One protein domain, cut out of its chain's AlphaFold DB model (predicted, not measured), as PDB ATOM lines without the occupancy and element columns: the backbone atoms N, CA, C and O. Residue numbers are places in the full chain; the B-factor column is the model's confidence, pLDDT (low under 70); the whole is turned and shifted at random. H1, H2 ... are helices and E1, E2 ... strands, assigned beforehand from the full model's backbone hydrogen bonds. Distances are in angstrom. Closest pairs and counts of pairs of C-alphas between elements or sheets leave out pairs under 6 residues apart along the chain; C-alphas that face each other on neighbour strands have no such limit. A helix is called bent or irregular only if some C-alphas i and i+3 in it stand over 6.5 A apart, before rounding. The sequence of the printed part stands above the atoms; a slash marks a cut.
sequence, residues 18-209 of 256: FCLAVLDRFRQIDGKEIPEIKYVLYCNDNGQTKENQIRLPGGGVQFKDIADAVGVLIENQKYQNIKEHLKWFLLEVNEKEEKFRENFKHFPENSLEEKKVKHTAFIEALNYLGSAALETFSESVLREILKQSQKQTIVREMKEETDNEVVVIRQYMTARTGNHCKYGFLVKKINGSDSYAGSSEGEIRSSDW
ATOM      1  N   PHE A  18      80.098 -26.004  58.332       92.25
ATOM      2  CA  PHE A  18      79.311 -25.494  57.217       92.25
ATOM      3  C   PHE A  18      77.838 -25.859  57.414       92.25
ATOM      4  O   PHE A  18      77.526 -26.976  57.843       92.25
ATOM      5  N   CYS A  19      76.923 -24.952  57.084       94.38
ATOM      6  CA  CYS A  19      75.488 -25.198  57.179       94.38
ATOM      7  C   CYS A  19      74.820 -25.137  55.801       94.38
ATOM      8  O   CYS A  19      75.184 -24.319  54.969       94.38
ATOM      9  N   LEU A  20      73.837 -26.007  55.566       93.62
ATOM     10  CA  LEU A  20      73.055 -26.090  54.329       93.62
ATOM     11  C   LEU A  20      71.566 -25.980  54.652       93.62
ATOM     12  O   LEU A  20      71.091 -26.618  55.596       93.62
ATOM     13  N   ALA A  21      70.828 -25.216  53.855       94.81
ATOM     14  CA  ALA A  21      69.399 -25.009  54.021       94.81
ATOM     15  C   ALA A  21      68.586 -25.715  52.934       94.81
ATOM     16  O   ALA A  21      68.857 -25.608  51.741       94.81
ATOM     17  N   VAL A  22      67.513 -26.375  53.357       94.56
ATOM     18  CA  VAL A  22      66.408 -26.781  52.494       94.56
ATOM     19  C   VAL A  22      65.267 -25.812  52.747       94.56
ATOM     20  O   VAL A  22      64.630 -25.852  53.802       94.56
ATOM     21  N   LEU A  23      65.031 -24.929  51.778       95.06
ATOM     22  CA  LEU A  23      63.821 -24.123  51.699       95.06
ATOM     23  C   LEU A  23      62.929 -24.713  50.612       95.06
ATOM     24  O   LEU A  23      63.327 -24.781  49.451       95.06
ATOM     25  N   ASP A  24      61.727 -25.121  50.992       92.94
ATOM     26  CA  ASP A  24      60.760 -25.744  50.098       92.94
ATOM     27  C   ASP A  24      59.502 -24.878  49.915       92.94
ATOM     28  O   ASP A  24      59.194 -24.010  50.740       92.94
ATOM     29  N   ARG A  25      58.776 -25.112  48.819       90.88
ATOM     30  CA  ARG A  25      57.431 -24.574  48.582       90.88
ATOM     31  C   ARG A  25      56.604 -25.525  47.722       90.88
ATOM     32  O   ARG A  25      57.141 -26.457  47.128       90.88
ATOM     33  N   PHE A  26      55.317 -25.219  47.583       88.69
ATOM     34  CA  PHE A  26      54.472 -25.785  46.536       88.69
ATOM     35  C   PHE A  26      54.153 -24.746  45.474       88.69
ATOM     36  O   PHE A  26      53.755 -23.623  45.783       88.69
ATOM     37  N   ARG A  27      54.275 -25.157  44.217       85.94
ATOM     38  CA  ARG A  27      53.768 -24.420  43.068       85.94
ATOM     39  C   ARG A  27      52.525 -25.123  42.535       85.94
ATOM     40  O   ARG A  27      52.536 -26.334  42.338       85.94
ATOM     41  N   GLN A  28      51.472 -24.354  42.282       86.00
ATOM     42  CA  GLN A  28      50.256 -24.842  41.635       86.00
ATOM     43  C   GLN A  28      50.420 -24.762  40.111       86.00
ATOM     44  O   GLN A  28      50.644 -23.678  39.571       86.00
ATOM     45  N   ILE A  29      50.319 -25.899  39.417       84.00
ATOM     46  CA  ILE A  29      50.254 -25.972  37.946       84.00
ATOM     47  C   ILE A  29      49.098 -26.894  37.575       84.00
ATOM     48  O   ILE A  29      49.078 -28.044  38.005       84.00
ATOM     49  N   ASP A  30      48.140 -26.403  36.788       86.12
ATOM     50  CA  ASP A  30      47.000 -27.190  36.291       86.12
ATOM     51  C   ASP A  30      46.251 -27.967  37.397       86.12
ATOM     52  O   ASP A  30      45.855 -29.120  37.225       86.12
ATOM     53  N   GLY A  31      46.099 -27.343  38.573       81.38
ATOM     54  CA  GLY A  31      45.444 -27.939  39.745       81.38
ATOM     55  C   GLY A  31      46.268 -29.001  40.483       81.38
ATOM     56  O   GLY A  31      45.724 -29.698  41.338       81.38
ATOM     57  N   LYS A  32      47.558 -29.152  40.160       82.06
ATOM     58  CA  LYS A  32      48.492 -30.054  40.839       82.06
ATOM     59  C   LYS A  32      49.501 -29.272  41.670       82.06
ATOM     60  O   LYS A  32      50.089 -28.296  41.200       82.06
ATOM     61  N   GLU A  33      49.752 -29.766  42.879       85.00
ATOM     62  CA  GLU A  33      50.832 -29.297  43.744       85.00
ATOM     63  C   GLU A  33      52.158 -29.923  43.322       85.00
ATOM     64  O   GLU A  33      52.336 -31.140  43.365       85.00
ATOM     65  N   ILE A  34      53.101 -29.077  42.918       85.31
ATOM     66  CA  ILE A  34      54.453 -29.491  42.560       85.31
ATOM     67  C   ILE A  34      55.403 -28.970  43.637       85.31
ATOM     68  O   ILE A  34      55.541 -27.750  43.778       85.31
ATOM     69  N   PRO A  35      56.047 -29.858  44.415       88.94
ATOM     70  CA  PRO A  35      57.027 -29.442  45.400       88.94
ATOM     71  C   PRO A  35      58.284 -28.930  44.692       88.94
ATOM     72  O   PRO A  35      58.831 -29.575  43.789       88.94
ATOM     73  N   GLU A  36      58.749 -27.768  45.127       91.50
ATOM     74  CA  GLU A  36      59.974 -27.131  44.661       91.50
ATOM     75  C   GLU A  36      60.897 -26.847  45.845       91.50
ATOM     76  O   GLU A  36      60.439 -26.627  46.969       91.50
ATOM     77  N   ILE A  37      62.200 -26.807  45.579       92.81
ATOM     78  CA  ILE A  37      63.201 -26.303  46.513       92.81
ATOM     79  C   ILE A  37      63.936 -25.102  45.960       92.81
ATOM     80  O   ILE A  37      64.172 -24.995  44.756       92.81
ATOM     81  N   LYS A  38      64.341 -24.218  46.863       94.19
ATOM     82  CA  LYS A  38      65.243 -23.127  46.544       94.19
ATOM     83  C   LYS A  38      66.647 -23.689  46.314       94.19
ATOM     84  O   LYS A  38      67.152 -24.454  47.137       94.19
ATOM     85  N   TYR A  39      67.270 -23.305  45.208       92.00
ATOM     86  CA  TYR A  39      68.645 -23.669  44.873       92.00
ATOM     87  C   TYR A  39      69.437 -22.437  44.446       92.00
ATOM     88  O   TYR A  39      68.864 -21.433  44.023       92.00
ATOM     89  N   VAL A  40      70.761 -22.542  44.527       89.50
ATOM     90  CA  VAL A  40      71.707 -21.505  44.116       89.50
ATOM     91  C   VAL A  40      72.548 -22.026  42.953       89.50
ATOM     92  O   VAL A  40      72.967 -23.188  42.941       89.50
ATOM     93  N   LEU A  41      72.775 -21.170  41.958       86.62
ATOM     94  CA  LEU A  41      73.704 -21.397  40.858       86.62
ATOM     95  C   LEU A  41      75.001 -20.650  41.120       86.62
ATOM     96  O   LEU A  41      74.996 -19.421  41.179       86.62
ATOM     97  N   TYR A  42      76.101 -21.390  41.186       79.50
ATOM     98  CA  TYR A  42      77.442 -20.829  41.301       79.50
ATOM     99  C   TYR A  42      78.175 -20.845  39.962       79.50
ATOM    100  O   TYR A  42      78.064 -21.798  39.179       79.50
ATOM    101  N   CYS A  43      78.964 -19.799  39.732       71.81
ATOM    102  CA  CYS A  43      80.025 -19.785  38.739       71.81
ATOM    103  C   CYS A  43      81.111 -20.779  39.178       71.81
ATOM    104  O   CYS A  43      81.531 -20.773  40.330       71.81
ATOM    105  N   ASN A  44      81.564 -21.653  38.277       64.81
ATOM    106  CA  ASN A  44      82.719 -22.508  38.560       64.81
ATOM    107  C   ASN A  44      83.977 -21.658  38.809       64.81
ATOM    108  O   ASN A  44      84.138 -20.619  38.164       64.81
ATOM    109  N   ASP A  45      84.890 -22.164  39.648       56.00
ATOM    110  CA  ASP A  45      86.092 -21.499  40.204       56.00
ATOM    111  C   ASP A  45      87.048 -20.821  39.194       56.00
ATOM    112  O   ASP A  45      87.985 -20.138  39.595       56.00
ATOM    113  N   ASN A  46      86.816 -20.961  37.885       49.84
ATOM    114  CA  ASN A  46      87.657 -20.388  36.832       49.84
ATOM    115  C   ASN A  46      86.952 -19.349  35.948       49.84
ATOM    116  O   ASN A  46      87.573 -18.875  35.003       49.84
ATOM    117  N   GLY A  47      85.660 -19.046  36.142       47.28
ATOM    118  CA  GLY A  47      84.901 -18.126  35.268       47.28
ATOM    119  C   GLY A  47      84.842 -18.526  33.777       47.28
ATOM    120  O   GLY A  47      84.301 -17.791  32.956       47.28
ATOM    121  N   GLN A  48      85.407 -19.685  33.415       45.78
ATOM    122  CA  GLN A  48      85.696 -20.101  32.039       45.78
ATOM    123  C   GLN A  48      84.810 -21.252  31.544       45.78
ATOM    124  O   GLN A  48      84.655 -21.421  30.335       45.78
ATOM    125  N   THR A  49      84.204 -22.045  32.432       48.19
ATOM    126  CA  THR A  49      83.318 -23.146  32.027       48.19
ATOM    127  C   THR A  49      81.853 -22.715  32.094       48.19
ATOM    128  O   THR A  49      81.385 -22.171  33.088       48.19
ATOM    129  N   LYS A  50      81.102 -22.977  31.015       52.53
ATOM    130  CA  LYS A  50      79.659 -22.679  30.873       52.53
ATOM    131  C   LYS A  50      78.748 -23.521  31.785       52.53
ATOM    132  O   LYS A  50      77.528 -23.448  31.652       52.53
ATOM    133  N   GLU A  51      79.311 -24.333  32.671       60.56
ATOM    134  CA  GLU A  51      78.564 -25.261  33.518       60.56
ATOM    135  C   GLU A  51      78.423 -24.665  34.917       60.56
ATOM    136  O   GLU A  51      79.392 -24.576  35.668       60.56
ATOM    137  N   ASN A  52      77.212 -24.211  35.248       70.06
ATOM    138  CA  ASN A  52      76.905 -23.733  36.593       70.06
ATOM    139  C   ASN A  52      76.873 -24.924  37.562       70.06
ATOM    140  O   ASN A  52      76.309 -25.970  37.230       70.06
ATOM    141  N   GLN A  53      77.387 -24.750  38.781       79.62
ATOM    142  CA  GLN A  53      77.152 -25.722  39.849       79.62
ATOM    143  C   GLN A  53      75.843 -25.409  40.566       79.62
ATOM    144  O   GLN A  53      75.637 -24.292  41.040       79.62
ATOM    145  N   ILE A  54      74.980 -26.415  40.679       83.94
ATOM    146  CA  ILE A  54      73.747 -26.351  41.466       83.94
ATOM    147  C   ILE A  54      74.069 -26.761  42.900       83.94
ATOM    148  O   ILE A  54      74.614 -27.843  43.137       83.94
ATOM    149  N   ARG A  55      73.719 -25.904  43.860       86.69
ATOM    150  CA  ARG A  55      73.912 -26.145  45.295       86.69
ATOM    151  C   ARG A  55      72.650 -25.791  46.082       86.69
ATOM    152  O   ARG A  55      71.802 -25.030  45.613       86.69
ATOM    153  N   LEU A  56      72.530 -26.359  47.281       90.38
ATOM    154  CA  LEU A  56      71.623 -25.817  48.295       90.38
ATOM    155  C   LEU A  56      72.210 -24.504  48.816       90.38
ATOM    156  O   LEU A  56      73.438 -24.431  48.910       90.38
ATOM    157  N   PRO A  57      71.373 -23.524  49.192       91.81
ATOM    158  CA  PRO A  57      71.863 -22.344  49.876       91.81
ATOM    159  C   PRO A  57      72.584 -22.718  51.173       91.81
ATOM    160  O   PRO A  57      72.125 -23.606  51.908       91.81
ATOM    161  N   GLY A  58      73.689 -22.049  51.471       92.06
ATOM    162  CA  GLY A  58      74.445 -22.297  52.689       92.06
ATOM    163  C   GLY A  58      75.921 -21.948  52.587       92.06
ATOM    164  O   GLY A  58      76.484 -21.837  51.505       92.06
ATOM    165  N   GLY A  59      76.569 -21.887  53.747       91.38
ATOM    166  CA  GLY A  59      77.947 -21.441  53.863       91.38
ATOM    167  C   GLY A  59      78.614 -21.832  55.175       91.38
ATOM    168  O   GLY A  59      78.044 -22.523  56.033       91.38
ATOM    169  N   GLY A  60      79.873 -21.419  55.295       92.69
ATOM    170  CA  GLY A  60      80.660 -21.562  56.513       92.69
ATOM    171  C   GLY A  60      80.215 -20.566  57.578       92.69
ATOM    172  O   GLY A  60      79.710 -19.489  57.271       92.69
ATOM    173  N   VAL A  61      80.424 -20.919  58.840       95.75
ATOM    174  CA  VAL A  61      80.279 -19.972  59.954       95.75
ATOM    175  C   VAL A  61      81.171 -18.744  59.777       95.75
ATOM    176  O   VAL A  61      82.289 -18.851  59.277       95.75
ATOM    177  N   GLN A  62      80.689 -17.589  60.226       95.69
ATOM    178  CA  GLN A  62      81.453 -16.348  60.360       95.69
ATOM    179  C   GLN A  62      81.579 -15.944  61.837       95.69
ATOM    180  O   GLN A  62      80.763 -16.350  62.663       95.69
ATOM    181  N   PHE A  63      82.558 -15.098  62.183       97.38
ATOM    182  CA  PHE A  63      82.699 -14.573  63.556       97.38
ATOM    183  C   PHE A  63      81.407 -13.925  64.060       97.38
ATOM    184  O   PHE A  63      80.990 -14.166  65.192       97.38
ATOM    185  N   LYS A  64      80.738 -13.165  63.187       97.06
ATOM    186  CA  LYS A  64      79.462 -12.523  63.491       97.06
ATOM    187  C   LYS A  64      78.365 -13.522  63.863       97.06
ATOM    188  O   LYS A  64      77.622 -13.260  64.799       97.06
ATOM    189  N   ASP A  65      78.305 -14.686  63.210       98.06
ATOM    190  CA  ASP A  65      77.318 -15.724  63.539       98.06
ATOM    191  C   ASP A  65      77.489 -16.211  64.991       98.06
ATOM    192  O   ASP A  65      76.508 -16.417  65.709       98.06
ATOM    193  N   ILE A  66      78.745 -16.352  65.438       98.12
ATOM    194  CA  ILE A  66      79.092 -16.738  66.813       98.12
ATOM    195  C   ILE A  66      78.742 -15.600  67.779       98.12
ATOM    196  O   ILE A  66      78.117 -15.841  68.812       98.12
ATOM    197  N   ALA A  67      79.109 -14.361  67.445       98.06
ATOM    198  CA  ALA A  67      78.827 -13.184  68.262       98.06
ATOM    199  C   ALA A  67      77.315 -12.985  68.478       98.06
ATOM    200  O   ALA A  67      76.860 -12.867  69.619       98.06
ATOM    201  N   ASP A  68      76.526 -13.046  67.404       97.88
ATOM    202  CA  ASP A  68      75.068 -12.912  67.441       97.88
ATOM    203  C   ASP A  68      74.428 -14.058  68.244       97.88
ATOM    204  O   ASP A  68      73.492 -13.849  69.019       97.88
ATOM    205  N   ALA A  69      74.960 -15.280  68.132       97.06
ATOM    206  CA  ALA A  69      74.513 -16.413  68.937       97.06
ATOM    207  C   ALA A  69      74.758 -16.207  70.435       97.06
ATOM    208  O   ALA A  69      73.869 -16.467  71.248       97.06
ATOM    209  N   VAL A  70      75.937 -15.715  70.811       97.69
ATOM    210  CA  VAL A  70      76.262 -15.395  72.207       97.69
ATOM    211  C   VAL A  70      75.383 -14.248  72.717       97.69
ATOM    212  O   VAL A  70      74.868 -14.335  73.833       97.69
ATOM    213  N   GLY A  71      75.127 -13.230  71.888       97.38
ATOM    214  CA  GLY A  71      74.207 -12.128  72.185       97.38
ATOM    215  C   GLY A  71      72.810 -12.611  72.584       97.38
ATOM    216  O   GLY A  71      72.308 -12.243  73.648       97.38
ATOM    217  N   VAL A  72      72.230 -13.540  71.814       96.06
ATOM    218  CA  VAL A  72      70.930 -14.165  72.134       96.06
ATOM    219  C   VAL A  72      70.942 -14.839  73.512       96.06
ATOM    220  O   VAL A  72      69.953 -14.786  74.248       96.06
ATOM    221  N   LEU A  73      72.048 -15.485  73.893       96.94
ATOM    222  CA  LEU A  73      72.161 -16.146  75.197       96.94
ATOM    223  C   LEU A  73      72.299 -15.139  76.347       96.94
ATOM    224  O   LEU A  73      71.729 -15.376  77.411       96.94
ATOM    225  N   ILE A  74      73.001 -14.020  76.142       97.25
ATOM    226  CA  ILE A  74      73.161 -12.943  77.138       97.25
ATOM    227  C   ILE A  74      71.805 -12.323  77.516       97.25
ATOM    228  O   ILE A  74      71.565 -12.005  78.690       97.25
ATOM    229  N   GLU A  75      70.923 -12.151  76.533       95.56
ATOM    230  CA  GLU A  75      69.579 -11.589  76.720       95.56
ATOM    231  C   GLU A  75      68.603 -12.577  77.374       95.56
ATOM    232  O   GLU A  75      67.590 -12.184  77.958       95.56
ATOM    233  N   ASN A  76      68.910 -13.872  77.334       94.81
ATOM    234  CA  ASN A  76      68.026 -14.911  77.831       94.81
ATOM    235  C   ASN A  76      68.131 -15.073  79.361       94.81
ATOM    236  O   ASN A  76      69.202 -15.292  79.935       94.81
ATOM    237  N   GLN A  77      66.981 -15.032  80.042       91.81
ATOM    238  CA  GLN A  77      66.898 -15.173  81.501       91.81
ATOM    239  C   GLN A  77      67.467 -16.505  82.020       91.81
ATOM    240  O   GLN A  77      67.982 -16.567  83.135       91.81
ATOM    241  N   LYS A  78      67.437 -17.564  81.205       95.19
ATOM    242  CA  LYS A  78      67.980 -18.881  81.560       95.19
ATOM    243  C   LYS A  78      69.484 -18.848  81.862       95.19
ATOM    244  O   LYS A  78      69.947 -19.665  82.650       95.19
ATOM    245  N   TYR A  79      70.235 -17.934  81.247       94.75
ATOM    246  CA  TYR A  79      71.701 -17.896  81.317       94.75
ATOM    247  C   TYR A  79      72.245 -16.734  82.164       94.75
ATOM    248  O   TYR A  79      73.425 -16.403  82.075       94.75
ATOM    249  N   GLN A  80      71.418 -16.113  83.020       94.00
ATOM    250  CA  GLN A  80      71.866 -14.967  83.830       94.00
ATOM    251  C   GLN A  80      73.022 -15.309  84.781       94.00
ATOM    252  O   GLN A  80      73.879 -14.466  85.023       94.00
ATOM    253  N   ASN A  81      73.092 -16.546  85.275       95.19
ATOM    254  CA  ASN A  81      74.156 -17.011  86.168       95.19
ATOM    255  C   ASN A  81      75.541 -17.105  85.501       95.19
ATOM    256  O   ASN A  81      76.542 -17.163  86.206       95.19
ATOM    257  N   ILE A  82      75.606 -17.125  84.166       96.25
ATOM    258  CA  ILE A  82      76.856 -17.179  83.390       96.25
ATOM    259  C   ILE A  82      77.019 -15.970  82.460       96.25
ATOM    260  O   ILE A  82      77.874 -15.974  81.575       96.25
ATOM    261  N   LYS A  83      76.193 -14.934  82.636       96.44
ATOM    262  CA  LYS A  83      76.111 -13.784  81.729       96.44
ATOM    263  C   LYS A  83      77.447 -13.079  81.533       96.44
ATOM    264  O   LYS A  83      77.766 -12.693  80.414       96.44
ATOM    265  N   GLU A  84      78.225 -12.922  82.599       97.38
ATOM    266  CA  GLU A  84      79.532 -12.273  82.500       97.38
ATOM    267  C   GLU A  84      80.513 -13.122  81.686       97.38
ATOM    268  O   GLU A  84      81.158 -12.583  80.797       97.38
ATOM    269  N   HIS A  85      80.554 -14.449  81.863       97.62
ATOM    270  CA  HIS A  85      81.368 -15.323  81.004       97.62
ATOM    271  C   HIS A  85      80.945 -15.246  79.529       97.62
ATOM    272  O   HIS A  85      81.799 -15.215  78.649       97.62
ATOM    273  N   LEU A  86      79.640 -15.154  79.247       97.88
ATOM    274  CA  LEU A  86      79.144 -14.946  77.883       97.88
ATOM    275  C   LEU A  86      79.600 -13.596  77.304       97.88
ATOM    276  O   LEU A  86      80.008 -13.546  76.150       97.88
ATOM    277  N   LYS A  87      79.582 -12.512  78.093       98.00
ATOM    278  CA  LYS A  87      80.107 -11.204  77.660       98.00
ATOM    279  C   LYS A  87      81.611 -11.244  77.399       98.00
ATOM    280  O   LYS A  87      82.047 -10.692  76.397       98.00
ATOM    281  N   TRP A  88      82.388 -11.899  78.263       97.81
ATOM    282  CA  TRP A  88      83.826 -12.089  78.051       97.81
ATOM    283  C   TRP A  88      84.102 -12.849  76.758       97.81
ATOM    284  O   TRP A  88      84.909 -12.408  75.948       97.81
ATOM    285  N   PHE A  89      83.375 -13.939  76.516       98.12
ATOM    286  CA  PHE A  89      83.522 -14.692  75.277       98.12
ATOM    287  C   PHE A  89      83.097 -13.881  74.043       98.12
ATOM    288  O   PHE A  89      83.760 -13.945  73.014       98.12
ATOM    289  N   LEU A  90      82.043 -13.062  74.139       98.06
ATOM    290  CA  LEU A  90      81.654 -12.141  73.067       98.06
ATOM    291  C   LEU A  90      82.761 -11.122  72.748       98.06
ATOM    292  O   LEU A  90      83.015 -10.847  71.578       98.06
ATOM    293  N   LEU A  91      83.429 -10.575  73.770       97.62
ATOM    294  CA  LEU A  91      84.583  -9.692  73.578       97.62
ATOM    295  C   LEU A  91      85.721 -10.419  72.852       97.62
ATOM    296  O   LEU A  91      86.243  -9.883  71.880       97.62
ATOM    297  N   GLU A  92      86.034 -11.654  73.250       97.12
ATOM    298  CA  GLU A  92      87.058 -12.480  72.597       97.12
ATOM    299  C   GLU A  92      86.740 -12.712  71.108       97.12
ATOM    300  O   GLU A  92      87.605 -12.542  70.248       97.12
ATOM    301  N   VAL A  93      85.484 -13.042  70.774       97.69
ATOM    302  CA  VAL A  93      85.036 -13.207  69.379       97.69
ATOM    303  C   VAL A  93      85.243 -11.918  68.579       97.69
ATOM    304  O   VAL A  93      85.800 -11.964  67.479       97.69
ATOM    305  N   ASN A  94      84.847 -10.770  69.135       97.88
ATOM    306  CA  ASN A  94      84.978  -9.472  68.471       97.88
ATOM    307  C   ASN A  94      86.446  -9.070  68.272       97.88
ATOM    308  O   ASN A  94      86.815  -8.614  67.191       97.88
ATOM    309  N   GLU A  95      87.303  -9.291  69.273       96.81
ATOM    310  CA  GLU A  95      88.741  -9.038  69.150       96.81
ATOM    311  C   GLU A  95      89.389  -9.906  68.066       96.81
ATOM    312  O   GLU A  95      90.270  -9.440  67.339       96.81
ATOM    313  N   LYS A  96      88.982 -11.178  67.941       96.00
ATOM    314  CA  LYS A  96      89.479 -12.056  66.872       96.00
ATOM    315  C   LYS A  96      89.014 -11.594  65.502       96.00
ATOM    316  O   LYS A  96      89.823 -11.597  64.577       96.00
ATOM    317  N   GLU A  97      87.760 -11.170  65.374       96.06
ATOM    318  CA  GLU A  97      87.238 -10.615  64.125       96.06
ATOM    319  C   GLU A  97      87.995  -9.341  63.718       96.06
ATOM    320  O   GLU A  97      88.367  -9.187  62.554       96.06
ATOM    321  N   GLU A  98      88.255  -8.435  64.664       95.75
ATOM    322  CA  GLU A  98      89.020  -7.209  64.425       95.75
ATOM    323  C   GLU A  98      90.453  -7.518  63.987       95.75
ATOM    324  O   GLU A  98      90.846  -7.119  62.891       95.75
ATOM    325  N   LYS A  99      91.194  -8.325  64.758       94.31
ATOM    326  CA  LYS A  99      92.563  -8.748  64.409       94.31
ATOM    327  C   LYS A  99      92.607  -9.438  63.044       94.31
ATOM    328  O   LYS A  99      93.508  -9.185  62.247       94.31
ATOM    329  N   PHE A 100      91.621 -10.285  62.739       93.25
ATOM    330  CA  PHE A 100      91.507 -10.925  61.431       93.25
ATOM    331  C   PHE A 100      91.321  -9.888  60.316       93.25
ATOM    332  O   PHE A 100      92.067  -9.902  59.338       93.25
ATOM    333  N   ARG A 101      90.383  -8.943  60.463       90.69
ATOM    334  CA  ARG A 101      90.181  -7.862  59.485       90.69
ATOM    335  C   ARG A 101      91.440  -7.016  59.302       90.69
ATOM    336  O   ARG A 101      91.805  -6.717  58.168       90.69
ATOM    337  N   GLU A 102      92.132  -6.674  60.384       91.25
ATOM    338  CA  GLU A 102      93.359  -5.879  60.325       91.25
ATOM    339  C   GLU A 102      94.513  -6.590  59.619       91.25
ATOM    340  O   GLU A 102      95.222  -5.954  58.839       91.25
ATOM    341  N   ASN A 103      94.674  -7.897  59.847       88.25
ATOM    342  CA  ASN A 103      95.718  -8.702  59.213       88.25
ATOM    343  C   ASN A 103      95.550  -8.777  57.691       88.25
ATOM    344  O   ASN A 103      96.543  -8.857  56.971       88.25
ATOM    345  N   PHE A 104      94.309  -8.726  57.201       86.75
ATOM    346  CA  PHE A 104      94.000  -8.885  55.780       86.75
ATOM    347  C   PHE A 104      93.625  -7.581  55.061       86.75
ATOM    348  O   PHE A 104      93.405  -7.608  53.855       86.75
ATOM    349  N   LYS A 105      93.611  -6.426  55.746       84.94
ATOM    350  CA  LYS A 105      93.196  -5.135  55.150       84.94
ATOM    351  C   LYS A 105      94.079  -4.638  54.001       84.94
ATOM    352  O   LYS A 105      93.638  -3.812  53.212       84.94
ATOM    353  N   HIS A 106      95.327  -5.103  53.943       79.12
ATOM    354  CA  HIS A 106      96.333  -4.665  52.966       79.12
ATOM    355  C   HIS A 106      96.558  -5.665  51.832       79.12
ATOM    356  O   HIS A 106      97.413  -5.430  50.978       79.12
ATOM    357  N   PHE A 107      95.855  -6.801  51.836       72.81
ATOM    358  CA  PHE A 107      96.020  -7.792  50.782       72.81
ATOM    359  C   PHE A 107      95.319  -7.315  49.501       72.81
ATOM    360  O   PHE A 107      94.198  -6.811  49.568       72.81
ATOM    361  N   PRO A 108      95.974  -7.433  48.332       65.38
ATOM    362  CA  PRO A 108      95.333  -7.137  47.060       65.38
ATOM    363  C   PRO A 108      94.213  -8.147  46.812       65.38
ATOM    364  O   PRO A 108      94.471  -9.350  46.815       65.38
ATOM    365  N   GLU A 109      92.999  -7.644  46.581       66.81
ATOM    366  CA  GLU A 109      91.787  -8.457  46.486       66.81
ATOM    367  C   GLU A 109      91.897  -9.579  45.438       66.81
ATOM    368  O   GLU A 109      92.279  -9.362  44.284       66.81
ATOM    369  N   ASN A 110      91.437 -10.770  45.827       62.31
ATOM    370  CA  ASN A 110      91.036 -11.881  44.958       62.31
ATOM    371  C   ASN A 110      92.161 -12.731  44.344       62.31
ATOM    372  O   ASN A 110      91.910 -13.474  43.389       62.31
ATOM    373  N   SER A 111      93.373 -12.733  44.910       72.75
ATOM    374  CA  SER A 111      94.364 -13.747  44.515       72.75
ATOM    375  C   SER A 111      94.038 -15.119  45.133       72.75
ATOM    376  O   SER A 111      93.580 -15.225  46.271       72.75
ATOM    377  N   LEU A 112      94.282 -16.212  44.398       73.50
ATOM    378  CA  LEU A 112      94.057 -17.573  44.915       73.50
ATOM    379  C   LEU A 112      94.902 -17.861  46.168       73.50
ATOM    380  O   LEU A 112      94.479 -18.596  47.059       73.50
ATOM    381  N   GLU A 113      96.105 -17.296  46.220       75.44
ATOM    382  CA  GLU A 113      97.024 -17.429  47.347       75.44
ATOM    383  C   GLU A 113      96.502 -16.696  48.587       75.44
ATOM    384  O   GLU A 113      96.434 -17.299  49.657       75.44
ATOM    385  N   GLU A 114      96.007 -15.464  48.433       78.19
ATOM    386  CA  GLU A 114      95.312 -14.735  49.500       78.19
ATOM    387  C   GLU A 114      94.108 -15.529  50.018       78.19
ATOM    388  O   GLU A 114      93.994 -15.734  51.227       78.19
ATOM    389  N   LYS A 115      93.244 -16.040  49.125       79.25
ATOM    390  CA  LYS A 115      92.077 -16.846  49.524       79.25
ATOM    391  C   LYS A 115      92.492 -18.030  50.407       79.25
ATOM    392  O   LYS A 115      91.848 -18.288  51.422       79.25
ATOM    393  N   LYS A 116      93.582 -18.727  50.059       83.94
ATOM    394  CA  LYS A 116      94.105 -19.860  50.844       83.94
ATOM    395  C   LYS A 116      94.657 -19.427  52.200       83.94
ATOM    396  O   LYS A 116      94.291 -20.024  53.206       83.94
ATOM    397  N   VAL A 117      95.507 -18.400  52.240       85.94
ATOM    398  CA  VAL A 117      96.108 -17.908  53.494       85.94
ATOM    399  C   VAL A 117      95.026 -17.401  54.446       85.94
ATOM    400  O   VAL A 117      95.002 -17.777  55.619       85.94
ATOM    401  N   LYS A 118      94.081 -16.610  53.927       88.88
ATOM    402  CA  LYS A 118      92.939 -16.086  54.676       88.88
ATOM    403  C   LYS A 118      92.063 -17.210  55.227       88.88
ATOM    404  O   LYS A 118      91.652 -17.145  56.379       88.88
ATOM    405  N   HIS A 119      91.820 -18.260  54.440       89.06
ATOM    406  CA  HIS A 119      91.063 -19.428  54.886       89.06
ATOM    407  C   HIS A 119      91.766 -20.196  56.015       89.06
ATOM    408  O   HIS A 119      91.125 -20.519  57.015       89.06
ATOM    409  N   THR A 120      93.074 -20.448  55.902       91.00
ATOM    410  CA  THR A 120      93.847 -21.112  56.965       91.00
ATOM    411  C   THR A 120      93.816 -20.308  58.263       91.00
ATOM    412  O   THR A 120      93.439 -20.845  59.302       91.00
ATOM    413  N   ALA A 121      94.116 -19.006  58.199       92.19
ATOM    414  CA  ALA A 121      94.083 -18.128  59.370       92.19
ATOM    415  C   ALA A 121      92.681 -18.039  59.996       92.19
ATOM    416  O   ALA A 121      92.538 -17.913  61.212       92.19
ATOM    417  N   PHE A 122      91.634 -18.122  59.170       93.94
ATOM    418  CA  PHE A 122      90.256 -18.129  59.643       93.94
ATOM    419  C   PHE A 122      89.948 -19.396  60.445       93.94
ATOM    420  O   PHE A 122      89.427 -19.303  61.553       93.94
ATOM    421  N   ILE A 123      90.334 -20.573  59.940       92.31
ATOM    422  CA  ILE A 123      90.176 -21.844  60.663       92.31
ATOM    423  C   ILE A 123      90.943 -21.824  61.990       92.31
ATOM    424  O   ILE A 123      90.402 -22.244  63.008       92.31
ATOM    425  N   GLU A 124      92.176 -21.317  62.008       93.38
ATOM    426  CA  GLU A 124      92.965 -21.207  63.243       93.38
ATOM    427  C   GLU A 124      92.282 -20.311  64.284       93.38
ATOM    428  O   GLU A 124      92.216 -20.663  65.463       93.38
ATOM    429  N   ALA A 125      91.710 -19.181  63.855       95.31
ATOM    430  CA  ALA A 125      90.949 -18.301  64.734       95.31
ATOM    431  C   ALA A 125      89.679 -18.981  65.279       95.31
ATOM    432  O   ALA A 125      89.374 -18.842  66.464       95.31
ATOM    433  N   LEU A 126      88.966 -19.750  64.451       95.12
ATOM    434  CA  LEU A 126      87.801 -20.525  64.886       95.12
ATOM    435  C   LEU A 126      88.178 -21.622  65.889       95.12
ATOM    436  O   LEU A 126      87.478 -21.787  66.888       95.12
ATOM    437  N   ASN A 127      89.287 -22.329  65.661       93.56
ATOM    438  CA  ASN A 127      89.774 -23.357  66.582       93.56
ATOM    439  C   ASN A 127      90.167 -22.752  67.932       93.56
ATOM    440  O   ASN A 127      89.808 -23.284  68.978       93.56
ATOM    441  N   TYR A 128      90.832 -21.592  67.918       95.31
ATOM    442  CA  TYR A 128      91.123 -20.846  69.140       95.31
ATOM    443  C   TYR A 128      89.842 -20.515  69.922       95.31
ATOM    444  O   TYR A 128      89.778 -20.749  71.127       95.31
ATOM    445  N   LEU A 129      88.813 -19.995  69.244       96.50
ATOM    446  CA  LEU A 129      87.529 -19.684  69.880       96.50
ATOM    447  C   LEU A 129      86.842 -20.946  70.416       96.50
ATOM    448  O   LEU A 129      86.228 -20.900  71.480       96.50
ATOM    449  N   GLY A 130      86.967 -22.074  69.711       94.12
ATOM    450  CA  GLY A 130      86.499 -23.379  70.170       94.12
ATOM    451  C   GLY A 130      87.160 -23.796  71.484       94.12
ATOM    452  O   GLY A 130      86.459 -24.129  72.439       94.12
ATOM    453  N   SER A 131      88.489 -23.704  71.565       94.25
ATOM    454  CA  SER A 131      89.254 -24.017  72.779       94.25
ATOM    455  C   SER A 131      88.916 -23.081  73.942       94.25
ATOM    456  O   SER A 131      88.595 -23.556  75.030       94.25
ATOM    457  N   ALA A 132      88.872 -21.766  73.707       94.38
ATOM    458  CA  ALA A 132      88.491 -20.790  74.731       94.38
ATOM    459  C   ALA A 132      87.074 -21.051  75.277       94.38
ATOM    460  O   ALA A 132      86.825 -20.962  76.483       94.38
ATOM    461  N   ALA A 133      86.134 -21.423  74.402       94.50
ATOM    462  CA  ALA A 133      84.786 -21.788  74.813       94.50
ATOM    463  C   ALA A 133      84.778 -23.073  75.660       94.50
ATOM    464  O   ALA A 133      84.107 -23.109  76.694       94.50
ATOM    465  N   LEU A 134      85.522 -24.109  75.247       93.56
ATOM    466  CA  LEU A 134      85.630 -25.389  75.960       93.56
ATOM    467  C   LEU A 134      86.180 -25.238  77.381       93.56
ATOM    468  O   LEU A 134      85.714 -25.923  78.289       93.56
ATOM    469  N   GLU A 135      87.130 -24.328  77.581       93.06
ATOM    470  CA  GLU A 135      87.693 -24.022  78.900       93.06
ATOM    471  C   GLU A 135      86.715 -23.244  79.796       93.06
ATOM    472  O   GLU A 135      86.763 -23.357  81.022       93.06
ATOM    473  N   THR A 136      85.809 -22.468  79.195       93.44
ATOM    474  CA  THR A 136      84.945 -21.520  79.915       93.44
ATOM    475  C   THR A 136      83.571 -22.093  80.256       93.44
ATOM    476  O   THR A 136      82.995 -21.789  81.305       93.44
ATOM    477  N   PHE A 137      82.988 -22.891  79.361       95.44
ATOM    478  CA  PHE A 137      81.573 -23.239  79.417       95.44
ATOM    479  C   PHE A 137      81.336 -24.730  79.621       95.44
ATOM    480  O   PHE A 137      82.006 -25.588  79.059       95.44
ATOM    481  N   SER A 138      80.271 -25.048  80.362       93.38
ATOM    482  CA  SER A 138      79.765 -26.421  80.395       93.38
ATOM    483  C   SER A 138      79.319 -26.876  79.002       93.38
ATOM    484  O   SER A 138      78.793 -26.086  78.213       93.38
ATOM    485  N   GLU A 139      79.396 -28.180  78.753       92.50
ATOM    486  CA  GLU A 139      78.916 -28.815  77.522       92.50
ATOM    487  C   GLU A 139      77.483 -28.397  77.142       92.50
ATOM    488  O   GLU A 139      77.191 -28.137  75.976       92.50
ATOM    489  N   SER A 140      76.582 -28.278  78.122       92.31
ATOM    490  CA  SER A 140      75.192 -27.877  77.865       92.31
ATOM    491  C   SER A 140      75.068 -26.465  77.276       92.31
ATOM    492  O   SER A 140      74.199 -26.212  76.443       92.31
ATOM    493  N   VAL A 141      75.954 -25.554  77.687       94.62
ATOM    494  CA  VAL A 141      76.007 -24.170  77.207       94.62
ATOM    495  C   VAL A 141      76.681 -24.125  75.843       94.62
ATOM    496  O   VAL A 141      76.141 -23.497  74.939       94.62
ATOM    497  N   LEU A 142      77.785 -24.855  75.657       94.81
ATOM    498  CA  LEU A 142      78.470 -24.977  74.365       94.81
ATOM    499  C   LEU A 142      77.544 -25.490  73.267       94.81
ATOM    500  O   LEU A 142      77.506 -24.935  72.173       94.81
ATOM    501  N   ARG A 143      76.745 -26.516  73.576       92.50
ATOM    502  CA  ARG A 143      75.738 -27.051  72.654       92.50
ATOM    503  C   ARG A 143      74.699 -26.000  72.274       92.50
ATOM    504  O   ARG A 143      74.269 -25.980  71.125       92.50
ATOM    505  N   GLU A 144      74.303 -25.131  73.203       95.12
ATOM    506  CA  GLU A 144      73.365 -24.052  72.887       95.12
ATOM    507  C   GLU A 144      74.030 -22.939  72.067       95.12
ATOM    508  O   GLU A 144      73.439 -22.525  71.074       95.12
ATOM    509  N   ILE A 145      75.249 -22.506  72.412       96.00
ATOM    510  CA  ILE A 145      76.011 -21.525  71.619       96.00
ATOM    511  C   ILE A 145      76.144 -22.026  70.183       96.00
ATOM    512  O   ILE A 145      75.766 -21.327  69.248       96.00
ATOM    513  N   LEU A 146      76.602 -23.266  70.004       94.81
ATOM    514  CA  LEU A 146      76.786 -23.859  68.687       94.81
ATOM    515  C   LEU A 146      75.462 -23.959  67.918       94.81
ATOM    516  O   LEU A 146      75.393 -23.574  66.754       94.81
ATOM    517  N   LYS A 147      74.388 -24.414  68.570       94.31
ATOM    518  CA  LYS A 147      73.056 -24.491  67.957       94.31
ATOM    519  C   LYS A 147      72.541 -23.120  67.521       94.31
ATOM    520  O   LYS A 147      71.917 -23.021  66.468       94.31
ATOM    521  N   GLN A 148      72.741 -22.075  68.323       95.94
ATOM    522  CA  GLN A 148      72.336 -20.720  67.944       95.94
ATOM    523  C   GLN A 148      73.232 -20.173  66.830       95.94
ATOM    524  O   GLN A 148      72.705 -19.645  65.859       95.94
ATOM    525  N   SER A 149      74.541 -20.410  66.892       97.38
ATOM    526  CA  SER A 149      75.506 -20.004  65.863       97.38
ATOM    527  C   SER A 149      75.167 -20.621  64.508       97.38
ATOM    528  O   SER A 149      75.087 -19.920  63.507       97.38
ATOM    529  N   GLN A 150      74.831 -21.912  64.468       96.38
ATOM    530  CA  GLN A 150      74.381 -22.585  63.244       96.38
ATOM    531  C   GLN A 150      73.088 -21.985  62.678       96.38
ATOM    532  O   GLN A 150      72.933 -21.887  61.460       96.38
ATOM    533  N   LYS A 151      72.154 -21.566  63.544       96.25
ATOM    534  CA  LYS A 151      70.940 -20.868  63.095       96.25
ATOM    535  C   LYS A 151      71.270 -19.507  62.494       96.25
ATOM    536  O   LYS A 151      70.710 -19.200  61.448       96.25
ATOM    537  N   GLN A 152      72.160 -18.733  63.121       97.06
ATOM    538  CA  GLN A 152      72.588 -17.436  62.590       97.06
ATOM    539  C   GLN A 152      73.271 -17.602  61.232       97.06
ATOM    540  O   GLN A 152      72.867 -16.942  60.278       97.06
ATOM    541  N   THR A 153      74.179 -18.579  61.107       97.56
ATOM    542  CA  THR A 153      74.804 -18.943  59.827       97.56
ATOM    543  C   THR A 153      73.743 -19.217  58.760       97.56
ATOM    544  O   THR A 153      73.761 -18.594  57.709       97.56
ATOM    545  N   ILE A 154      72.760 -20.086  59.021       96.75
ATOM    546  CA  ILE A 154      71.713 -20.385  58.029       96.75
ATOM    547  C   ILE A 154      70.869 -19.165  57.661       96.75
ATOM    548  O   ILE A 154      70.547 -18.988  56.488       96.75
ATOM    549  N   VAL A 155      70.479 -18.343  58.636       95.69
ATOM    550  CA  VAL A 155      69.668 -17.144  58.377       95.69
ATOM    551  C   VAL A 155      70.436 -16.156  57.499       95.69
ATOM    552  O   VAL A 155      69.870 -15.649  56.530       95.69
ATOM    553  N   ARG A 156      71.721 -15.932  57.795       95.94
ATOM    554  CA  ARG A 156      72.601 -15.067  57.006       95.94
ATOM    555  C   ARG A 156      72.776 -15.596  55.585       95.94
ATOM    556  O   ARG A 156      72.474 -14.875  54.644       95.94
ATOM    557  N   GLU A 157      73.170 -16.857  55.431       94.94
ATOM    558  CA  GLU A 157      73.406 -17.470  54.115       94.94
ATOM    559  C   GLU A 157      72.131 -17.473  53.260       94.94
ATOM    560  O   GLU A 157      72.144 -17.102  52.092       94.94
ATOM    561  N   MET A 158      70.969 -17.787  53.843       94.56
ATOM    562  CA  MET A 158      69.699 -17.695  53.113       94.56
ATOM    563  C   MET A 158      69.408 -16.271  52.629       94.56
ATOM    564  O   MET A 158      68.905 -16.095  51.513       94.56
ATOM    565  N   LYS A 159      69.734 -15.255  53.431       92.94
ATOM    566  CA  LYS A 159      69.553 -13.861  53.037       92.94
ATOM    567  C   LYS A 159      70.551 -13.444  51.953       92.94
ATOM    568  O   LYS A 159      70.128 -12.864  50.959       92.94
ATOM    569  N   GLU A 160      71.829 -13.766  52.114       90.62
ATOM    570  CA  GLU A 160      72.915 -13.384  51.198       90.62
ATOM    571  C   GLU A 160      72.810 -14.091  49.840       90.62
ATOM    572  O   GLU A 160      72.987 -13.469  48.792       90.62
ATOM    573  N   GLU A 161      72.466 -15.380  49.837       91.00
ATOM    574  CA  GLU A 161      72.467 -16.190  48.619       91.00
ATOM    575  C   GLU A 161      71.121 -16.209  47.892       91.00
ATOM    576  O   GLU A 161      71.040 -16.564  46.710       91.00
ATOM    577  N   THR A 162      70.033 -15.869  48.592       91.56
ATOM    578  CA  THR A 162      68.683 -16.001  48.029       91.56
ATOM    579  C   THR A 162      67.755 -14.820  48.248       91.56
ATOM    580  O   THR A 162      66.643 -14.857  47.721       91.56
ATOM    581  N   ASP A 163      68.164 -13.802  49.007       91.88
ATOM    582  CA  ASP A 163      67.306 -12.693  49.436       91.88
ATOM    583  C   ASP A 163      66.034 -13.157  50.184       91.88
ATOM    584  O   ASP A 163      65.003 -12.485  50.183       91.88
ATOM    585  N   ASN A 164      66.080 -14.329  50.836       92.81
ATOM    586  CA  ASN A 164      64.974 -14.836  51.650       92.81
ATOM    587  C   ASN A 164      65.298 -14.739  53.139       92.81
ATOM    588  O   ASN A 164      66.300 -15.261  53.619       92.81
ATOM    589  N   GLU A 165      64.382 -14.126  53.880       94.88
ATOM    590  CA  GLU A 165      64.352 -14.187  55.334       94.88
ATOM    591  C   GLU A 165      63.677 -15.487  55.757       94.88
ATOM    592  O   GLU A 165      62.597 -15.840  55.266       94.88
ATOM    593  N   VAL A 166      64.308 -16.208  56.678       96.31
ATOM    594  CA  VAL A 166      63.868 -17.548  57.061       96.31
ATOM    595  C   VAL A 166      63.885 -17.758  58.566       96.31
ATOM    596  O   VAL A 166      64.594 -17.084  59.306       96.31
ATOM    597  N   VAL A 167      63.142 -18.769  59.008       95.75
ATOM    598  CA  VAL A 167      63.293 -19.375  60.335       95.75
ATOM    599  C   VAL A 167      63.739 -20.819  60.205       95.75
ATOM    600  O   VAL A 167      63.246 -21.569  59.360       95.75
ATOM    601  N   VAL A 168      64.655 -21.226  61.081       95.62
ATOM    602  CA  VAL A 168      65.093 -22.619  61.186       95.62
ATOM    603  C   VAL A 168      64.019 -23.436  61.895       95.62
ATOM    604  O   VAL A 168      63.672 -23.155  63.042       95.62
ATOM    605  N   ILE A 169      63.515 -24.470  61.223       94.50
ATOM    606  CA  ILE A 169      62.505 -25.378  61.772       94.50
ATOM    607  C   ILE A 169      63.186 -26.508  62.541       94.50
ATOM    608  O   ILE A 169      62.883 -26.740  63.710       94.50
ATOM    609  N   ARG A 170      64.123 -27.210  61.893       91.94
ATOM    610  CA  ARG A 170      64.913 -28.275  62.521       91.94
ATOM    611  C   ARG A 170      66.176 -28.588  61.737       91.94
ATOM    612  O   ARG A 170      66.237 -28.380  60.531       91.94
ATOM    613  N   GLN A 171      67.141 -29.181  62.423       91.06
ATOM    614  CA  GLN A 171      68.247 -29.883  61.787       91.06
ATOM    615  C   GLN A 171      67.763 -31.262  61.308       91.06
ATOM    616  O   GLN A 171      67.011 -31.936  62.021       91.06
ATOM    617  N   TYR A 172      68.159 -31.681  60.109       87.00
ATOM    618  CA  TYR A 172      67.835 -33.005  59.558       87.00
ATOM    619  C   TYR A 172      69.067 -33.883  59.320       87.00
ATOM    620  O   TYR A 172      68.917 -35.091  59.158       87.00
ATOM    621  N   MET A 173      70.270 -33.302  59.326       87.75
ATOM    622  CA  MET A 173      71.506 -34.015  59.009       87.75
ATOM    623  C   MET A 173      72.700 -33.425  59.769       87.75
ATOM    624  O   MET A 173      72.813 -32.207  59.920       87.75
ATOM    625  N   THR A 174      73.617 -34.304  60.176       87.25
ATOM    626  CA  THR A 174      75.002 -33.976  60.541       87.25
ATOM    627  C   THR A 174      75.929 -34.939  59.817       87.25
ATOM    628  O   THR A 174      75.738 -36.148  59.909       87.25
ATOM    629  N   ALA A 175      76.941 -34.420  59.131       83.75
ATOM    630  CA  ALA A 175      77.976 -35.219  58.486       83.75
ATOM    631  C   ALA A 175      79.357 -34.644  58.818       83.75
ATOM    632  O   ALA A 175      79.561 -33.437  58.707       83.75
ATOM    633  N   ARG A 176      80.319 -35.484  59.210       78.56
ATOM    634  CA  ARG A 176      81.718 -35.062  59.393       78.56
ATOM    635  C   ARG A 176      82.471 -35.311  58.089       78.56
ATOM    636  O   ARG A 176      82.505 -36.439  57.607       78.56
ATOM    637  N   THR A 177      83.051 -34.265  57.506       71.12
ATOM    638  CA  THR A 177      83.830 -34.346  56.261       71.12
ATOM    639  C   THR A 177      85.224 -33.791  56.499       71.12
ATOM    640  O   THR A 177      85.418 -32.578  56.535       71.12
ATOM    641  N   GLY A 178      86.201 -34.686  56.665       75.44
ATOM    642  CA  GLY A 178      87.562 -34.303  57.040       75.44
ATOM    643  C   GLY A 178      87.578 -33.590  58.394       75.44
ATOM    644  O   GLY A 178      87.127 -34.149  59.394       75.44
ATOM    645  N   ASN A 179      88.059 -32.345  58.398       77.25
ATOM    646  CA  ASN A 179      88.300 -31.556  59.612       77.25
ATOM    647  C   ASN A 179      87.144 -30.623  60.008       77.25
ATOM    648  O   ASN A 179      87.309 -29.834  60.929       77.25
ATOM    649  N   HIS A 180      86.000 -30.676  59.319       79.88
ATOM    650  CA  HIS A 180      84.840 -29.845  59.647       79.88
ATOM    651  C   HIS A 180      83.544 -30.658  59.661       79.88
ATOM    652  O   HIS A 180      83.431 -31.731  59.050       79.88
ATOM    653  N   CYS A 181      82.541 -30.119  60.350       86.88
ATOM    654  CA  CYS A 181      81.189 -30.669  60.360       86.88
ATOM    655  C   CYS A 181      80.291 -29.956  59.345       86.88
ATOM    656  O   CYS A 181      80.408 -28.756  59.112       86.88
ATOM    657  N   LYS A 182      79.359 -30.698  58.756       89.06
ATOM    658  CA  LYS A 182      78.303 -30.184  57.888       89.06
ATOM    659  C   LYS A 182      76.950 -30.436  58.529       89.06
ATOM    660  O   LYS A 182      76.664 -31.561  58.940       89.06
ATOM    661  N   TYR A 183      76.120 -29.405  58.581       91.38
ATOM    662  CA  TYR A 183      74.800 -29.446  59.201       91.38
ATOM    663  C   TYR A 183      73.722 -29.095  58.177       91.38
ATOM    664  O   TYR A 183      73.807 -28.071  57.506       91.38
ATOM    665  N   GLY A 184      72.713 -29.954  58.039       92.62
ATOM    666  CA  GLY A 184      71.565 -29.719  57.162       92.62
ATOM    667  C   GLY A 184      70.358 -29.247  57.957       92.62
ATOM    668  O   GLY A 184      69.997 -29.884  58.950       92.62
ATOM    669  N   PHE A 185      69.714 -28.174  57.503       94.88
ATOM    670  CA  PHE A 185      68.555 -27.571  58.152       94.88
ATOM    671  C   PHE A 185      67.357 -27.461  57.221       94.88
ATOM    672  O   PHE A 185      67.477 -27.061  56.068       94.88
ATOM    673  N   LEU A 186      66.182 -27.770  57.758       94.50
ATOM    674  CA  LEU A 186      64.911 -27.416  57.150       94.50
ATOM    675  C   LEU A 186      64.534 -26.015  57.626       94.50
ATOM    676  O   LEU A 186      64.488 -25.760  58.837       94.50
ATOM    677  N   VAL A 187      64.248 -25.123  56.683       96.38
ATOM    678  CA  VAL A 187      63.873 -23.737  56.968       96.38
ATOM    679  C   VAL A 187      62.509 -23.401  56.381       96.38
ATOM    680  O   VAL A 187      62.020 -24.061  55.468       96.38
ATOM    681  N   LYS A 188      61.886 -22.349  56.908       95.00
ATOM    682  CA  LYS A 188      60.636 -21.798  56.384       95.00
ATOM    683  C   LYS A 188      60.825 -20.325  56.045       95.00
ATOM    684  O   LYS A 188      61.342 -19.574  56.868       95.00
ATOM    685  N   LYS A 189      60.368 -19.925  54.858       95.12
ATOM    686  CA  LYS A 189      60.346 -18.527  54.410       95.12
ATOM    687  C   LYS A 189      59.414 -17.693  55.294       95.12
ATOM    688  O   LYS A 189      58.274 -18.093  55.536       95.12
ATOM    689  N   ILE A 190      59.910 -16.546  55.751       94.56
ATOM    690  CA  ILE A 190      59.111 -15.465  56.340       94.56
ATOM    691  C   ILE A 190      58.764 -14.459  55.243       94.56
ATOM    692  O   ILE A 190      57.595 -14.158  55.025       94.56
ATOM    693  N   ASN A 191      59.788 -13.970  54.544       91.38
ATOM    694  CA  ASN A 191      59.689 -12.947  53.512       91.38
ATOM    695  C   ASN A 191      60.830 -13.115  52.494       91.38
ATOM    696  O   ASN A 191      61.773 -13.870  52.732       91.38
ATOM    697  N   GLY A 192      60.751 -12.420  51.363       87.00
ATOM    698  CA  GLY A 192      61.842 -12.315  50.400       87.00
ATOM    699  C   GLY A 192      61.462 -12.685  48.977       87.00
ATOM    700  O   GLY A 192      60.311 -13.016  48.669       87.00
ATOM    701  N   SER A 193      62.460 -12.645  48.107       83.56
ATOM    702  CA  SER A 193      62.273 -12.767  46.665       83.56
ATOM    703  C   SER A 193      62.164 -14.224  46.207       83.56
ATOM    704  O   SER A 193      62.798 -15.136  46.744       83.56
ATOM    705  N   ASP A 194      61.341 -14.468  45.188       85.62
ATOM    706  CA  ASP A 194      61.232 -15.795  44.575       85.62
ATOM    707  C   ASP A 194      62.405 -16.104  43.646       85.62
ATOM    708  O   ASP A 194      62.773 -17.266  43.514       85.62
ATOM    709  N   SER A 195      63.061 -15.084  43.103       83.00
ATOM    710  CA  SER A 195      64.282 -15.193  42.307       83.00
ATOM    711  C   SER A 195      65.298 -14.156  42.773       83.00
ATOM    712  O   SER A 195      64.918 -13.034  43.098       83.00
ATOM    713  N   TYR A 196      66.578 -14.511  42.754       82.56
ATOM    714  CA  TYR A 196      67.688 -13.596  43.025       82.56
ATOM    715  C   TYR A 196      68.687 -13.683  41.877       82.56
ATOM    716  O   TYR A 196      69.008 -14.783  41.429       82.56
ATOM    717  N   ALA A 197      69.167 -12.541  41.394       71.31
ATOM    718  CA  ALA A 197      70.049 -12.467  40.231       71.31
ATOM    719  C   ALA A 197      71.547 -12.571  40.578       71.31
ATOM    720  O   ALA A 197      72.377 -12.328  39.707       71.31
ATOM    721  N   GLY A 198      71.897 -12.925  41.823       68.81
ATOM    722  CA  GLY A 198      73.288 -12.884  42.278       68.81
ATOM    723  C   GLY A 198      73.785 -11.452  42.493       68.81
ATOM    724  O   GLY A 198      73.105 -10.485  42.144       68.81
ATOM    725  N   SER A 199      74.985 -11.310  43.054       60.69
ATOM    726  CA  SER A 199      75.732 -10.052  42.981       60.69
ATOM    727  C   SER A 199      76.709 -10.134  41.807       60.69
ATOM    728  O   SER A 199      77.288 -11.185  41.542       60.69
ATOM    729  N   SER A 200      76.918  -9.028  41.086       49.34
ATOM    730  CA  SER A 200      77.861  -8.963  39.953       49.34
ATOM    731  C   SER A 200      79.324  -9.214  40.345       49.34
ATOM    732  O   SER A 200      80.163  -9.420  39.474       49.34
ATOM    733  N   GLU A 201      79.618  -9.187  41.644       46.09
ATOM    734  CA  GLU A 201      80.950  -9.333  42.237       46.09
ATOM    735  C   GLU A 201      81.150 -10.705  42.913       46.09
ATOM    736  O   GLU A 201      82.234 -10.994  43.413       46.09
ATOM    737  N   GLY A 202      80.117 -11.558  42.944       57.91
ATOM    738  CA  GLY A 202      80.106 -12.813  43.696       57.91
ATOM    739  C   GLY A 202      80.251 -14.083  42.853       57.91
ATOM    740  O   GLY A 202      80.029 -14.108  41.644       57.91
ATOM    741  N   GLU A 203      80.559 -15.192  43.529       72.75
ATOM    742  CA  GLU A 203      80.555 -16.544  42.946       72.75
ATOM    743  C   GLU A 203      79.123 -17.035  42.637       72.75
ATOM    744  O   GLU A 203      78.938 -18.009  41.907       72.75
ATOM    745  N   ILE A 204      78.098 -16.347  43.157       79.44
ATOM    746  CA  ILE A 204      76.679 -16.674  42.994       79.44
ATOM    747  C   ILE A 204      76.106 -15.948  41.786       79.44
ATOM    748  O   ILE A 204      76.004 -14.725  41.758       79.44
ATOM    749  N   ARG A 205      75.631 -16.725  40.815       82.19
ATOM    750  CA  ARG A 205      74.999 -16.222  39.597       82.19
ATOM    751  C   ARG A 205      73.511 -15.946  39.765       82.19
ATOM    752  O   ARG A 205      72.989 -15.040  39.137       82.19
ATOM    753  N   SER A 206      72.801 -16.796  40.501       87.81
ATOM    754  CA  SER A 206      71.362 -16.632  40.746       87.81
ATOM    755  C   SER A 206      70.863 -17.639  41.773       87.81
ATOM    756  O   SER A 206      71.510 -18.662  41.990       87.81
ATOM    757  N   SER A 207      69.676 -17.408  42.323       90.50
ATOM    758  CA  SER A 207      68.902 -18.446  43.000       90.50
ATOM    759  C   SER A 207      67.463 -18.476  42.501       90.50
ATOM    760  O   SER A 207      66.825 -17.437  42.308       90.50
ATOM    761  N   ASP A 208      66.930 -19.679  42.327       92.44
ATOM    762  CA  ASP A 208      65.588 -19.921  41.793       92.44
ATOM    763  C   ASP A 208      64.995 -21.184  42.440       92.44
ATOM    764  O   ASP A 208      65.562 -21.737  43.388       92.44
ATOM    765  N   TRP A 209      63.829 -21.608  41.973       93.44
ATOM    766  CA  TRP A 209      63.106 -22.771  42.454       93.44
ATOM    767  C   TRP A 209      63.218 -23.928  41.473       93.44
ATOM    768  O   TRP A 209      62.966 -23.802  40.276       93.44
TER     769      TRP A 209
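AT A GLANCE: This is residues 18 to 209 of the 256 residues of an uncharacterized protein of Candidatus Zambryskibacteria bacterium (UniProt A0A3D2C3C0). A strongly twisted, branched sheet of seven strands curls round residues 147 to 162 of the helix H4, and three more helices lie away from the sheet: H1 packs on H4, H2 on H1 and H3 on H2. The hairpin of E1 and E2 reaches one end of the longest axis, and the helices make the other. The printed part has 192 residues, with named elements in the order E1 E2 E3 E4 H1 H2 H3 H4 E5 E6 E7, a mixed class. It is compact, with a radius of gyration of the C-alphas of 18.6 A and spans of 58 by 43 by 28 A.

HOW THE PARTS SIT: Start at Phe 18: E1, residues 18 to 29, and E2, residues 32 to 42, form an antiparallel hairpin, with N 27 and O 34 within hydrogen-bond range at 2.9 A. E3, residues 53 to 55, follows with N 40 and O 55 at 2.9 A, giving a meander, each strand the antiparallel neighbour of the one before. E4, residues 58 to 60, is antiparallel to E1, with N 19 and O 59 at 2.9 A; E1, E2, E3 and E4 form a Greek key, four strands in a row of which three, E1, E2 and E3, are a meander and the first, E1, is the antiparallel neighbour of the fourth, E4. Next, H1, residues 63 to 75, and H2, residues 77 to 104, form a helical hairpin at a shallow tilt of 20 degrees, closest at C-alphas 74 and 83, 5.5 A. H2 and H3, residues 112 to 136, form another at 24 degrees, closest at C-alphas 96 and 125, 6.8 A. H4, residues 139 to 162, touches H1 with residues 145 to 153 alone, at a steep tilt of 56 degrees; C-alphas 69 and 149 are closest, 4.8 A. H4 is on the sheet; its C-alpha 157 is 5.1 A from C-alpha 58, their closest pair. E5, residues 164 to 177, and E6, residues 180 to 192, form a hairpin, with N 167 and O 188 at 2.9 A. E6 is parallel to E1, with N 20 and O 183 at 2.8 A. E7, residues 204 to 209, is antiparallel to E2, with N 41 and O 206 at 2.8 A. Every O i to N i+4 pair is within hydrogen-bond range in H1, H3 and H4, and 20 of 24 in H2.

IN THESE COORDINATES: Find C-alpha 18 at (79.311, -25.494, 57.217); E1 runs 34.9 A from there. H2 spans 37.9 A and is irregular, with C-alphas 81 and 84 8.1 A apart; H3 spans 36.4 A and H4 33.7 A. E7 ends at C-alpha 209, (63.106, -22.771, 42.454).

THE WHOLE: The C-alphas of Asp 30 and Glu 135 are farthest apart, 59.0 A. The printed part has no cut, and E6 to E7 is a long link. Residues 108 to 113 stand free. In this model, pLDDT is under 70 at residues 44 to 51, 108 to 110 and 198 to 202.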